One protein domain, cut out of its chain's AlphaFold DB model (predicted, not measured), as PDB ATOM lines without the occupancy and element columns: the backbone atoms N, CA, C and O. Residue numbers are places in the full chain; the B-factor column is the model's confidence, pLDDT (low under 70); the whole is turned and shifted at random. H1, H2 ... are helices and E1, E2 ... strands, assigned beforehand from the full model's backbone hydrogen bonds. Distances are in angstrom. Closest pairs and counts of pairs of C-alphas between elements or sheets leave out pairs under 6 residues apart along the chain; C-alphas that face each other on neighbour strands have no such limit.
ATOM      1  N   THR A 457     259.280 181.947 326.667       84.44
ATOM      2  CA  THR A 457     260.069 180.714 326.731       84.44
ATOM      3  C   THR A 457     261.166 180.648 325.667       84.44
ATOM      4  O   THR A 457     261.180 181.421 324.703       84.44
ATOM      5  N   VAL A 458     262.128 179.730 325.835       81.44
ATOM      6  CA  VAL A 458     263.219 179.543 324.861       81.44
ATOM      7  C   VAL A 458     262.656 179.232 323.476       81.44
ATOM      8  O   VAL A 458     263.140 179.787 322.493       81.44
ATOM      9  N   GLU A 459     261.628 178.386 323.389       83.88
ATOM     10  CA  GLU A 459     261.002 178.009 322.118       83.88
ATOM     11  C   GLU A 459     260.313 179.193 321.426       83.88
ATOM     12  O   GLU A 459     260.595 179.458 320.255       83.88
ATOM     13  N   GLU A 460     259.523 179.983 322.159       85.25
ATOM     14  CA  GLU A 460     258.880 181.189 321.621       85.25
ATOM     15  C   GLU A 460     259.909 182.207 321.110       85.25
ATOM     16  O   GLU A 460     259.760 182.748 320.014       85.25
ATOM     17  N   VAL A 461     261.006 182.437 321.845       83.94
ATOM     18  CA  VAL A 461     262.067 183.357 321.398       83.94
ATOM     19  C   VAL A 461     262.866 182.787 320.219       83.94
ATOM     20  O   VAL A 461     263.286 183.555 319.347       83.94
ATOM     21  N   MET A 462     263.043 181.461 320.117       84.50
ATOM     22  CA  MET A 462     263.583 180.848 318.895       84.50
ATOM     23  C   MET A 462     262.670 181.124 317.694       84.50
ATOM     24  O   MET A 462     263.173 181.524 316.644       84.50
ATOM     25  N   ASP A 463     261.352 180.980 317.829       83.56
ATOM     26  CA  ASP A 463     260.428 181.135 316.700       83.56
ATOM     27  C   ASP A 463     260.151 182.592 316.321       83.56
ATOM     28  O   ASP A 463     260.177 182.918 315.130       83.56
ATOM     29  N   VAL A 464     260.072 183.507 317.288       86.81
ATOM     30  CA  VAL A 464     260.114 184.954 317.024       86.81
ATOM     31  C   VAL A 464     261.396 185.316 316.264       86.81
ATOM     32  O   VAL A 464     261.338 185.991 315.231       86.81
ATOM     33  N   ARG A 465     262.570 184.818 316.686       86.88
ATOM     34  CA  ARG A 465     263.836 185.100 315.983       86.88
ATOM     35  C   ARG A 465     263.889 184.467 314.589       86.88
ATOM     36  O   ARG A 465     264.424 185.087 313.669       86.88
ATOM     37  N   ARG A 466     263.305 183.278 314.407       87.25
ATOM     38  CA  ARG A 466     263.161 182.585 313.115       87.25
ATOM     39  C   ARG A 466     262.313 183.398 312.129       87.25
ATOM     40  O   ARG A 466     262.723 183.558 310.977       87.25
ATOM     41  N   VAL A 467     261.174 183.939 312.574       90.25
ATOM     42  CA  VAL A 467     260.284 184.786 311.758       90.25
ATOM     43  C   VAL A 467     260.967 186.105 311.391       90.25
ATOM     44  O   VAL A 467     261.019 186.449 310.210       90.25
ATOM     45  N   LEU A 468     261.578 186.796 312.359       88.94
ATOM     46  CA  LEU A 468     262.299 188.052 312.110       88.94
ATOM     47  C   LEU A 468     263.438 187.882 311.090       88.94
ATOM     48  O   LEU A 468     263.577 188.697 310.179       88.94
ATOM     49  N   VAL A 469     264.219 186.800 311.185       88.81
ATOM     50  CA  VAL A 469     265.303 186.514 310.227       88.81
ATOM     51  C   VAL A 469     264.767 186.086 308.855       88.81
ATOM     52  O   VAL A 469     265.391 186.393 307.838       88.81
ATOM     53  N   LYS A 470     263.597 185.434 308.771       89.00
ATOM     54  CA  LYS A 470     262.919 185.191 307.484       89.00
ATOM     55  C   LYS A 470     262.548 186.520 306.808       89.00
ATOM     56  O   LYS A 470     262.929 186.720 305.655       89.00
ATOM     57  N   ALA A 471     261.909 187.433 307.540       88.56
ATOM     58  CA  ALA A 471     261.513 188.747 307.032       88.56
ATOM     59  C   ALA A 471     262.721 189.632 306.656       88.56
ATOM     60  O   ALA A 471     262.695 190.316 305.635       88.56
ATOM     61  N   GLU A 472     263.823 189.593 307.420       87.31
ATOM     62  CA  GLU A 472     265.061 190.285 307.026       87.31
ATOM     63  C   GLU A 472     265.644 189.708 305.727       87.31
ATOM     64  O   GLU A 472     266.106 190.461 304.870       87.31
ATOM     65  N   MET A 473     265.586 188.386 305.533       86.00
ATOM     66  CA  MET A 473     266.052 187.752 304.297       86.00
ATOM     67  C   MET A 473     265.186 188.090 303.074       86.00
ATOM     68  O   MET A 473     265.707 188.138 301.958       86.00
ATOM     69  N   GLU A 474     263.893 188.351 303.254       87.56
ATOM     70  CA  GLU A 474     262.977 188.719 302.165       87.56
ATOM     71  C   GLU A 474     263.265 190.121 301.595       87.56
ATOM     72  O   GLU A 474     263.055 190.348 300.403       87.56
ATOM     73  N   LYS A 475     263.931 191.001 302.359       87.12
ATOM     74  CA  LYS A 475     264.491 192.278 301.859       87.12
ATOM     75  C   LYS A 475     265.554 192.109 300.762       87.12
ATOM     76  O   LYS A 475     265.921 193.082 300.114       87.12
ATOM     77  N   PHE A 476     266.062 190.891 300.548       84.50
ATOM     78  CA  PHE A 476     267.045 190.573 299.507       84.50
ATOM     79  C   PHE A 476     266.441 189.795 298.322       84.50
ATOM     80  O   PHE A 476     267.183 189.190 297.549       84.50
ATOM     81  N   LEU A 477     265.114 189.805 298.133       83.19
ATOM     82  CA  LEU A 477     264.446 189.150 296.993       83.19
ATOM     83  C   LEU A 477     264.913 189.663 295.618       83.19
ATOM     84  O   LEU A 477     264.869 188.908 294.643       83.19
ATOM     85  N   GLN A 478     265.396 190.903 295.540       83.38
ATOM     86  CA  GLN A 478     266.018 191.499 294.357       83.38
ATOM     87  C   GLN A 478     267.449 190.964 294.148       83.38
ATOM     88  O   GLN A 478     267.829 190.634 293.027       83.38
ATOM     89  N   ASN A 479     268.233 190.782 295.221       87.81
ATOM     90  CA  ASN A 479     269.580 190.203 295.149       87.81
ATOM     91  C   ASN A 479     269.537 188.671 295.313       87.81
ATOM     92  O   ASN A 479     269.822 188.102 296.375       87.81
ATOM     93  N   ARG A 480     269.190 187.994 294.214       87.44
ATOM     94  CA  ARG A 480     269.040 186.532 294.159       87.44
ATOM     95  C   ARG A 480     270.322 185.774 294.534       87.44
ATOM     96  O   ARG A 480     270.207 184.725 295.168       87.44
ATOM     97  N   GLU A 481     271.517 186.284 294.221       89.56
ATOM     98  CA  GLU A 481     272.779 185.627 294.608       89.56
ATOM     99  C   GLU A 481     272.969 185.646 296.132       89.56
ATOM    100  O   GLU A 481     273.173 184.587 296.737       89.56
ATOM    101  N   LEU A 482     272.833 186.820 296.762       86.56
ATOM    102  CA  LEU A 482     272.976 187.003 298.209       86.56
ATOM    103  C   LEU A 482     271.936 186.175 298.975       86.56
ATOM    104  O   LEU A 482     272.286 185.431 299.894       86.56
ATOM    105  N   LEU A 483     270.671 186.226 298.544       88.56
ATOM    106  CA  LEU A 483     269.592 185.432 299.130       88.56
ATOM    107  C   LEU A 483     269.832 183.924 298.961       88.56
ATOM    108  O   LEU A 483     269.602 183.158 299.899       88.56
ATOM    109  N   SER A 484     270.336 183.477 297.804       89.31
ATOM    110  CA  SER A 484     270.705 182.069 297.608       89.31
ATOM    111  C   SER A 484     271.884 181.655 298.491       89.31
ATOM    112  O   SER A 484     271.903 180.532 298.988       89.31
ATOM    113  N   SER A 485     272.830 182.562 298.744       90.06
ATOM    114  CA  SER A 485     274.011 182.314 299.570       90.06
ATOM    115  C   SER A 485     273.661 182.220 301.056       90.06
ATOM    116  O   SER A 485     274.156 181.320 301.730       90.06
ATOM    117  N   LEU A 486     272.744 183.062 301.547       89.31
ATOM    118  CA  LEU A 486     272.156 182.948 302.890       89.31
ATOM    119  C   LEU A 486     271.334 181.658 303.040       89.31
ATOM    120  O   LEU A 486     271.489 180.934 304.022       89.31
ATOM    121  N   LYS A 487     270.488 181.325 302.051       89.00
ATOM    122  CA  LYS A 487     269.684 180.087 302.064       89.00
ATOM    123  C   LYS A 487     270.549 178.820 302.019       89.00
ATOM    124  O   LYS A 487     270.204 177.852 302.684       89.00
ATOM    125  N   LYS A 488     271.667 178.834 301.283       89.94
ATOM    126  CA  LYS A 488     272.637 177.724 301.172       89.94
ATOM    127  C   LYS A 488     273.734 177.746 302.251       89.94
ATOM    128  O   LYS A 488     274.697 176.998 302.128       89.94
ATOM    129  N   GLY A 489     273.641 178.620 303.259       89.38
ATOM    130  CA  GLY A 489     274.612 178.696 304.359       89.38
ATOM    131  C   GLY A 489     276.040 179.092 303.954       89.38
ATOM    132  O   GLY A 489     276.965 178.846 304.716       89.38
ATOM    133  N   LYS A 490     276.238 179.697 302.773       90.12
ATOM    134  CA  LYS A 490     277.558 180.099 302.241       90.12
ATOM    135  C   LYS A 490     278.097 181.405 302.829       90.12
ATOM    136  O   LYS A 490     279.292 181.676 302.713       90.12
ATOM    137  N   ILE A 491     277.230 182.219 303.433       90.69
ATOM    138  CA  ILE A 491     277.607 183.451 304.136       90.69
ATOM    139  C   ILE A 491     276.963 183.498 305.521       90.69
ATOM    140  O   ILE A 491     275.869 182.963 305.714       90.69
ATOM    141  N   CYS A 492     277.631 184.147 306.474       91.50
ATOM    142  CA  CYS A 492     277.123 184.326 307.832       91.50
ATOM    143  C   CYS A 492     275.830 185.151 307.824       91.50
ATOM    144  O   CYS A 492     275.798 186.239 307.251       91.50
ATOM    145  N   CYS A 493     274.789 184.673 308.510       89.88
ATOM    146  CA  CYS A 493     273.505 185.370 308.568       89.88
ATOM    147  C   CYS A 493     273.612 186.789 309.150       89.88
ATOM    148  O   CYS A 493     272.953 187.699 308.657       89.88
ATOM    149  N   CYS A 494     274.456 186.984 310.169       87.19
ATOM    150  CA  CYS A 494     274.538 188.244 310.910       87.19
ATOM    151  C   CYS A 494     275.493 189.253 310.246       87.19
ATOM    152  O   CYS A 494     275.115 190.389 309.976       87.19
ATOM    153  N   CYS A 495     276.734 188.842 309.950       88.06
ATOM    154  CA  CYS A 495     277.772 189.737 309.416       88.06
ATOM    155  C   CYS A 495     278.004 189.626 307.899       88.06
ATOM    156  O   CYS A 495     278.853 190.334 307.367       88.06
ATOM    157  N   ARG A 496     277.279 188.746 307.189       88.31
ATOM    158  CA  ARG A 496     277.313 188.565 305.717       88.31
ATOM    159  C   ARG A 496     278.671 188.149 305.114       88.31
ATOM    160  O   ARG A 496     278.774 187.986 303.901       88.31
ATOM    161  N   ILE A 497     279.689 187.892 305.942       88.06
ATOM    162  CA  ILE A 497     281.009 187.377 305.534       88.06
ATOM    163  C   ILE A 497     280.868 185.990 304.880       88.06
ATOM    164  O   ILE A 497     280.149 185.129 305.393       88.06
ATOM    165  N   LYS A 498     281.575 185.768 303.759       90.44
ATOM    166  CA  LYS A 498     281.663 184.474 303.057       90.44
ATOM    167  C   LYS A 498     282.455 183.453 303.876       90.44
ATOM    168  O   LYS A 498     283.555 183.748 304.335       90.44
ATOM    169  N   PHE A 499     281.913 182.247 304.029       89.50
ATOM    170  CA  PHE A 499     282.626 181.139 304.663       89.50
ATOM    171  C   PHE A 499     283.639 180.507 303.689       89.50
ATOM    172  O   PHE A 499     283.347 180.410 302.493       89.50
ATOM    173  N   PRO A 500     284.813 180.045 304.166       87.12
ATOM    174  CA  PRO A 500     285.730 179.234 303.369       87.12
ATOM    175  C   PRO A 500     285.045 177.997 302.771       87.12
ATOM    176  O   PRO A 500     284.260 177.334 303.450       87.12
ATOM    177  N   LEU A 501     285.394 177.650 301.527       76.12
ATOM    178  CA  LEU A 501     284.729 176.596 300.737       76.12
ATOM    179  C   LEU A 501     284.739 175.196 301.377       76.12
ATOM    180  O   LEU A 501     283.896 174.373 301.034       76.12
ATOM    181  N   PHE A 502     285.663 174.940 302.307       78.31
ATOM    182  CA  PHE A 502     285.817 173.671 303.027       78.31
ATOM    183  C   PHE A 502     285.445 173.769 304.519       78.31
ATOM    184  O   PHE A 502     285.810 172.902 305.309       78.31
ATOM    185  N   SER A 503     284.748 174.834 304.930       75.56
ATOM    186  CA  SER A 503     284.313 175.031 306.318       75.56
ATOM    187  C   SER A 503     282.827 174.733 306.502       75.56
ATOM    188  O   SER A 503     282.000 175.106 305.673       75.56
ATOM    189  N   TRP A 504     282.496 174.087 307.620       80.69
ATOM    190  CA  TRP A 504     281.125 173.799 308.040       80.69
ATOM    191  C   TRP A 504     280.741 174.782 309.157       80.69
ATOM    192  O   TRP A 504     281.139 174.577 310.308       80.69
ATOM    193  N   PRO A 505     280.050 175.893 308.846       84.75
ATOM    194  CA  PRO A 505     279.693 176.893 309.846       84.75
ATOM    195  C   PRO A 505     278.638 176.354 310.827       84.75
ATOM    196  O   PRO A 505     277.728 175.635 310.404       84.75
ATOM    197  N   PRO A 506     278.698 176.708 312.125       84.31
ATOM    198  CA  PRO A 506     277.668 176.317 313.077       84.31
ATOM    199  C   PRO A 506     276.313 176.941 312.711       84.31
ATOM    200  O   PRO A 506     276.206 178.135 312.422       84.31
ATOM    201  N   THR A 507     275.260 176.126 312.771       87.94
ATOM    202  CA  THR A 507     273.874 176.593 312.676       87.94
ATOM    203  C   THR A 507     273.413 177.075 314.046       87.94
ATOM    204  O   THR A 507     273.375 176.296 314.998       87.94
ATOM    205  N   CYS A 508     273.033 178.347 314.154       86.81
ATOM    206  CA  CYS A 508     272.479 178.904 315.386       86.81
ATOM    207  C   CYS A 508     271.115 178.274 315.722       86.81
ATOM    208  O   CYS A 508     270.244 178.156 314.854       86.81
ATOM    209  N   LEU A 509     270.894 177.932 316.999       82.69
ATOM    210  CA  LEU A 509     269.614 177.383 317.458       82.69
ATOM    211  C   LEU A 509     268.419 178.334 317.297       82.69
ATOM    212  O   LEU A 509     267.335 177.844 316.996       82.69
ATOM    213  N   PHE A 510     268.591 179.645 317.463       83.94
ATOM    214  CA  PHE A 510     267.492 180.615 317.393       83.94
ATOM    215  C   PHE A 510     267.077 180.915 315.947       83.94
ATOM    216  O   PHE A 510     265.943 180.662 315.564       83.94
ATOM    217  N   CYS A 511     267.991 181.387 315.095       85.56
ATOM    218  CA  CYS A 511     267.636 181.752 313.717       85.56
ATOM    219  C   CYS A 511     267.622 180.573 312.724       85.56
ATOM    220  O   CYS A 511     267.166 180.741 311.592       85.56
ATOM    221  N   LYS A 512     268.136 179.393 313.112       87.81
ATOM    222  CA  LYS A 512     268.339 178.211 312.245       87.81
ATOM    223  C   LYS A 512     269.154 178.512 310.969       87.81
ATOM    224  O   LYS A 512     268.953 177.885 309.931       87.81
ATOM    225  N   ARG A 513     270.085 179.475 311.033       91.06
ATOM    226  CA  ARG A 513     271.010 179.837 309.938       91.06
ATOM    227  C   ARG A 513     272.468 179.621 310.331       91.06
ATOM    228  O   ARG A 513     272.809 179.619 311.512       91.06
ATOM    229  N   ALA A 514     273.320 179.493 309.317       92.62
ATOM    230  CA  ALA A 514     274.768 179.475 309.467       92.62
ATOM    231  C   ALA A 514     275.287 180.823 310.000       92.62
ATOM    232  O   ALA A 514     275.001 181.882 309.429       92.62
ATOM    233  N   VAL A 515     276.079 180.781 311.070       91.94
ATOM    234  CA  VAL A 515     276.737 181.949 311.678       91.94
ATOM    235  C   VAL A 515     278.238 181.694 311.831       91.94
ATOM    236  O   VAL A 515     278.675 180.554 311.952       91.94
ATOM    237  N   CYS A 516     279.061 182.744 311.782       89.69
ATOM    238  CA  CYS A 516     280.490 182.613 312.080       89.69
ATOM    239  C   CYS A 516     280.726 182.569 313.593       89.69
ATOM    240  O   CYS A 516     279.901 183.045 314.367       89.69
ATOM    241  N   THR A 517     281.879 182.057 314.022       85.44
ATOM    242  CA  THR A 517     282.249 181.957 315.445       85.44
ATOM    243  C   THR A 517     282.406 183.310 316.145       85.44
ATOM    244  O   THR A 517     282.276 183.365 317.360       85.44
ATOM    245  N   SER A 518     282.615 184.411 315.414       85.25
ATOM    246  CA  SER A 518     282.613 185.782 315.963       85.25
ATOM    247  C   SER A 518     281.205 186.357 316.153       85.25
ATOM    248  O   SER A 518     281.005 187.254 316.963       85.25
ATOM    249  N   CYS A 519     280.220 185.815 315.435       86.56
ATOM    250  CA  CYS A 519     278.798 185.927 315.763       86.56
ATOM    251  C   CYS A 519     278.326 184.676 316.536       86.56
ATOM    252  O   CYS A 519     277.139 184.384 316.527       86.56
ATOM    253  N   SER A 520     279.272 183.902 317.093       83.12
ATOM    254  CA  SER A 520     279.164 182.652 317.858       83.12
ATOM    255  C   SER A 520     279.146 182.873 319.384       83.12
ATOM    256  O   SER A 520     280.042 183.553 319.875       83.12
ATOM    257  N   VAL A 521     278.250 182.267 320.168       79.50
ATOM    258  CA  VAL A 521     278.347 182.185 321.637       79.50
ATOM    259  C   VAL A 521     277.892 180.789 322.042       79.50
ATOM    260  O   VAL A 521     276.728 180.433 321.884       79.50
ATOM    261  N   LYS A 522     278.806 179.961 322.549       72.31
ATOM    262  CA  LYS A 522     278.430 178.660 323.116       72.31
ATOM    263  C   LYS A 522     277.759 178.857 324.467       72.31
ATOM    264  O   LYS A 522     278.287 179.583 325.301       72.31
ATOM    265  N   MET A 523     276.675 178.129 324.705       71.50
ATOM    266  CA  MET A 523     276.055 178.021 326.024       71.50
ATOM    267  C   MET A 523     276.034 176.549 326.440       71.50
ATOM    268  O   MET A 523     275.745 175.669 325.627       71.50
ATOM    269  N   LYS A 524     276.368 176.266 327.702       59.41
ATOM    270  CA  LYS A 524     276.098 174.959 328.313       59.41
ATOM    271  C   LYS A 524     274.677 175.000 328.864       59.41
ATOM    272  O   LYS A 524     274.336 175.933 329.577       59.41
ATOM    273  N   MET A 525     273.868 174.012 328.509       56.47
ATOM    274  CA  MET A 525     272.430 173.999 328.770       56.47
ATOM    275  C   MET A 525     272.007 172.566 329.132       56.47
ATOM    276  O   MET A 525     272.462 171.643 328.447       56.47
ATOM    277  N   PRO A 526     271.190 172.332 330.181       50.19
ATOM    278  CA  PRO A 526     270.708 170.988 330.495       50.19
ATOM    279  C   PRO A 526     269.867 170.401 329.347       50.19
ATOM    280  O   PRO A 526     269.321 171.116 328.505       50.19
ATOM    281  N   SER A 527     269.821 169.075 329.248       53.56
ATOM    282  CA  SER A 527     269.448 168.389 328.008       53.56
ATOM    283  C   SER A 527     267.944 168.397 327.698       53.56
ATOM    284  O   SER A 527     267.126 167.944 328.492       53.56
ATOM    285  N   LYS A 528     267.611 168.819 326.466       53.94
ATOM    286  CA  LYS A 528     266.354 168.629 325.698       53.94
ATOM    287  C   LYS A 528     265.009 169.077 326.310       53.94
ATOM    288  O   LYS A 528     264.130 169.439 325.538       53.94
ATOM    289  N   LYS A 529     264.811 169.097 327.629       57.53
ATOM    290  CA  LYS A 529     263.504 169.329 328.283       57.53
ATOM    291  C   LYS A 529     263.142 170.807 328.506       57.53
ATOM    292  O   LYS A 529     262.281 171.086 329.324       57.53
ATOM    293  N   LEU A 530     263.802 171.755 327.835       62.47
ATOM    294  CA  LEU A 530     263.807 173.173 328.242       62.47
ATOM    295  C   LEU A 530     263.164 174.134 327.226       62.47
ATOM    296  O   LEU A 530     263.382 175.339 327.306       62.47
ATOM    297  N   ALA A 531     262.372 173.621 326.281       62.56
ATOM    298  CA  ALA A 531     261.588 174.439 325.351       62.56
ATOM    299  C   ALA A 531     260.685 175.447 326.088       62.56
ATOM    300  O   ALA A 531     260.728 176.637 325.792       62.56
ATOM    301  N   HIS A 532     259.982 174.968 327.121       68.94
ATOM    302  CA  HIS A 532     259.080 175.730 327.988       68.94
ATOM    303  C   HIS A 532     259.782 176.563 329.077       68.94
ATOM    304  O   HIS A 532     259.106 177.146 329.922       68.94
ATOM    305  N   ILE A 533     261.119 176.588 329.141       74.88
ATOM    306  CA  ILE A 533     261.811 177.375 330.168       74.88
ATOM    307  C   ILE A 533     261.789 178.864 329.786       74.88
ATOM    308  O   ILE A 533     262.188 179.200 328.670       74.88
ATOM    309  N   PRO A 534     261.384 179.779 330.687       76.44
ATOM    310  CA  PRO A 534     261.438 181.212 330.423       76.44
ATOM    311  C   PRO A 534     262.862 181.739 330.215       76.44
ATOM    312  O   PRO A 534     263.777 181.426 330.984       76.44
ATOM    313  N   VAL A 535     263.049 182.603 329.217       71.38
ATOM    314  CA  VAL A 535     264.371 183.093 328.785       71.38
ATOM    315  C   VAL A 535     265.106 183.891 329.867       71.38
ATOM    316  O   VAL A 535     266.334 183.876 329.890       71.38
ATOM    317  N   TYR A 536     264.400 184.509 330.820       68.69
ATOM    318  CA  TYR A 536     265.027 185.217 331.947       68.69
ATOM    319  C   TYR A 536     265.795 184.296 332.913       68.69
ATOM    320  O   TYR A 536     266.645 184.771 333.661       68.69
ATOM    321  N   THR A 537     265.515 182.988 332.908       68.56
ATOM    322  CA  THR A 537     266.264 182.000 333.710       68.56
ATOM    323  C   THR A 537     267.592 181.602 333.059       68.56
ATOM    324  O   THR A 537     268.451 181.001 333.707       68.56
ATOM    325  N   LEU A 538     267.784 181.941 331.779       64.62
ATOM    326  CA  LEU A 538     269.041 181.731 331.081       64.62
ATOM    327  C   LEU A 538     270.014 182.826 331.517       64.62
ATOM    328  O   LEU A 538     269.906 183.976 331.097       64.62
ATOM    329  N   GLY A 539     270.975 182.463 332.366       55.38
ATOM    330  CA  GLY A 539     272.045 183.359 332.798       55.38
ATOM    331  C   GLY A 539     272.938 183.779 331.629       55.38
ATOM    332  O   GLY A 539     273.946 183.133 331.348       55.38
ATOM    333  N   CYS A 562     278.292 170.359 323.947       26.44
ATOM    334  CA  CYS A 562     278.422 171.784 323.636       26.44
ATOM    335  C   CYS A 562     277.337 172.244 322.655       26.44
ATOM    336  O   CYS A 562     277.279 171.747 321.530       26.44
ATOM    337  N   VAL A 563     276.557 173.252 323.042       38.84
ATOM    338  CA  VAL A 563     275.491 173.843 322.222       38.84
ATOM    339  C   VAL A 563     275.899 175.245 321.750       38.84
ATOM    340  O   VAL A 563     276.565 175.987 322.476       38.84
ATOM    341  N   TRP A 564     275.537 175.603 320.512       34.91
ATOM    342  CA  TRP A 564     275.937 176.855 319.860       34.91
ATOM    343  C   TRP A 564     274.737 177.807 319.689       34.91
ATOM    344  O   TRP A 564     273.877 177.620 318.825       34.91
ATOM    345  N   CYS A 565     274.717 178.861 320.499       36.59
ATOM    346  CA  CYS A 565     273.958 180.096 320.277       36.59
ATOM    347  C   CYS A 565     274.861 181.067 319.456       36.59
ATOM    348  O   CYS A 565     275.966 180.657 319.068       36.59
ATOM    349  N   PRO A 566     274.479 182.321 319.136       36.31
ATOM    350  CA  PRO A 566     273.288 183.090 319.483       36.31
ATOM    351  C   PRO A 566     272.614 183.671 318.227       36.31
ATOM    352  O   PRO A 566     272.953 183.324 317.093       36.31
ATOM    353  N   CYS A 567     271.707 184.623 318.411       33.84
ATOM    354  CA  CYS A 567     271.424 185.601 317.374       33.84
ATOM    355  C   CYS A 567     271.092 186.951 317.998       33.84
ATOM    356  O   CYS A 567     270.657 186.954 319.163       33.84
TER     357      CYS A 567
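Overview. This is residues 457 to 539 and 562 to 567 of the 567 residues of the protein "protein spire homolog 2 isoform X3" of Vicugna pacos (UniProt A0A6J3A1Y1). With little regular structure, long loops cover one side of the long helix H1, short H2 folds back near its end, and a two-strand ribbon, E1 and E2, stands away from H1. The 89 printed residues run H1, H2, E1, E2, mostly helix, with 31 in named elements. The whole is compact, radius of gyration of the C-alphas 14.0 A, spanning 39 by 28 by 17 A.

Along the chain. E1 is residues 521 to 523; E2, residues 563 to 565, ends at C-alpha 565 (273.958, 180.096, 320.277). H1, residues 458 to 474, runs 24.5 A from C-alpha 458 (263.219, 179.543, 324.861). H2 is residues 480 to 487, 10.2 A.

Arrangement. E1 and E2 are antiparallel at 136 degrees; N 521 and O 565 are 3.0 A apart, within hydrogen-bond range. Both are apart from H1. H1 and H2, a helical hairpin, only just touch, with 3 pairs of C-alphas within 8 A, through residues 473 to 474 of H1 alone; the closest C-alphas, Met 473 and Leu 483, are 6.7 A apart. Their tilt is shallow, 13 degrees, opposite ways. In both, every O i to N i+4 pair is within hydrogen-bond range.

Size, cuts and confidence. Residues 540 to 561 are not printed; C-alphas 539 and 562 are 16.1 A apart. The H2 to E1 link is long, 33 residues. pLDDT is under 70 at residues 524 to 532, 536 to 539 and 562 to 567.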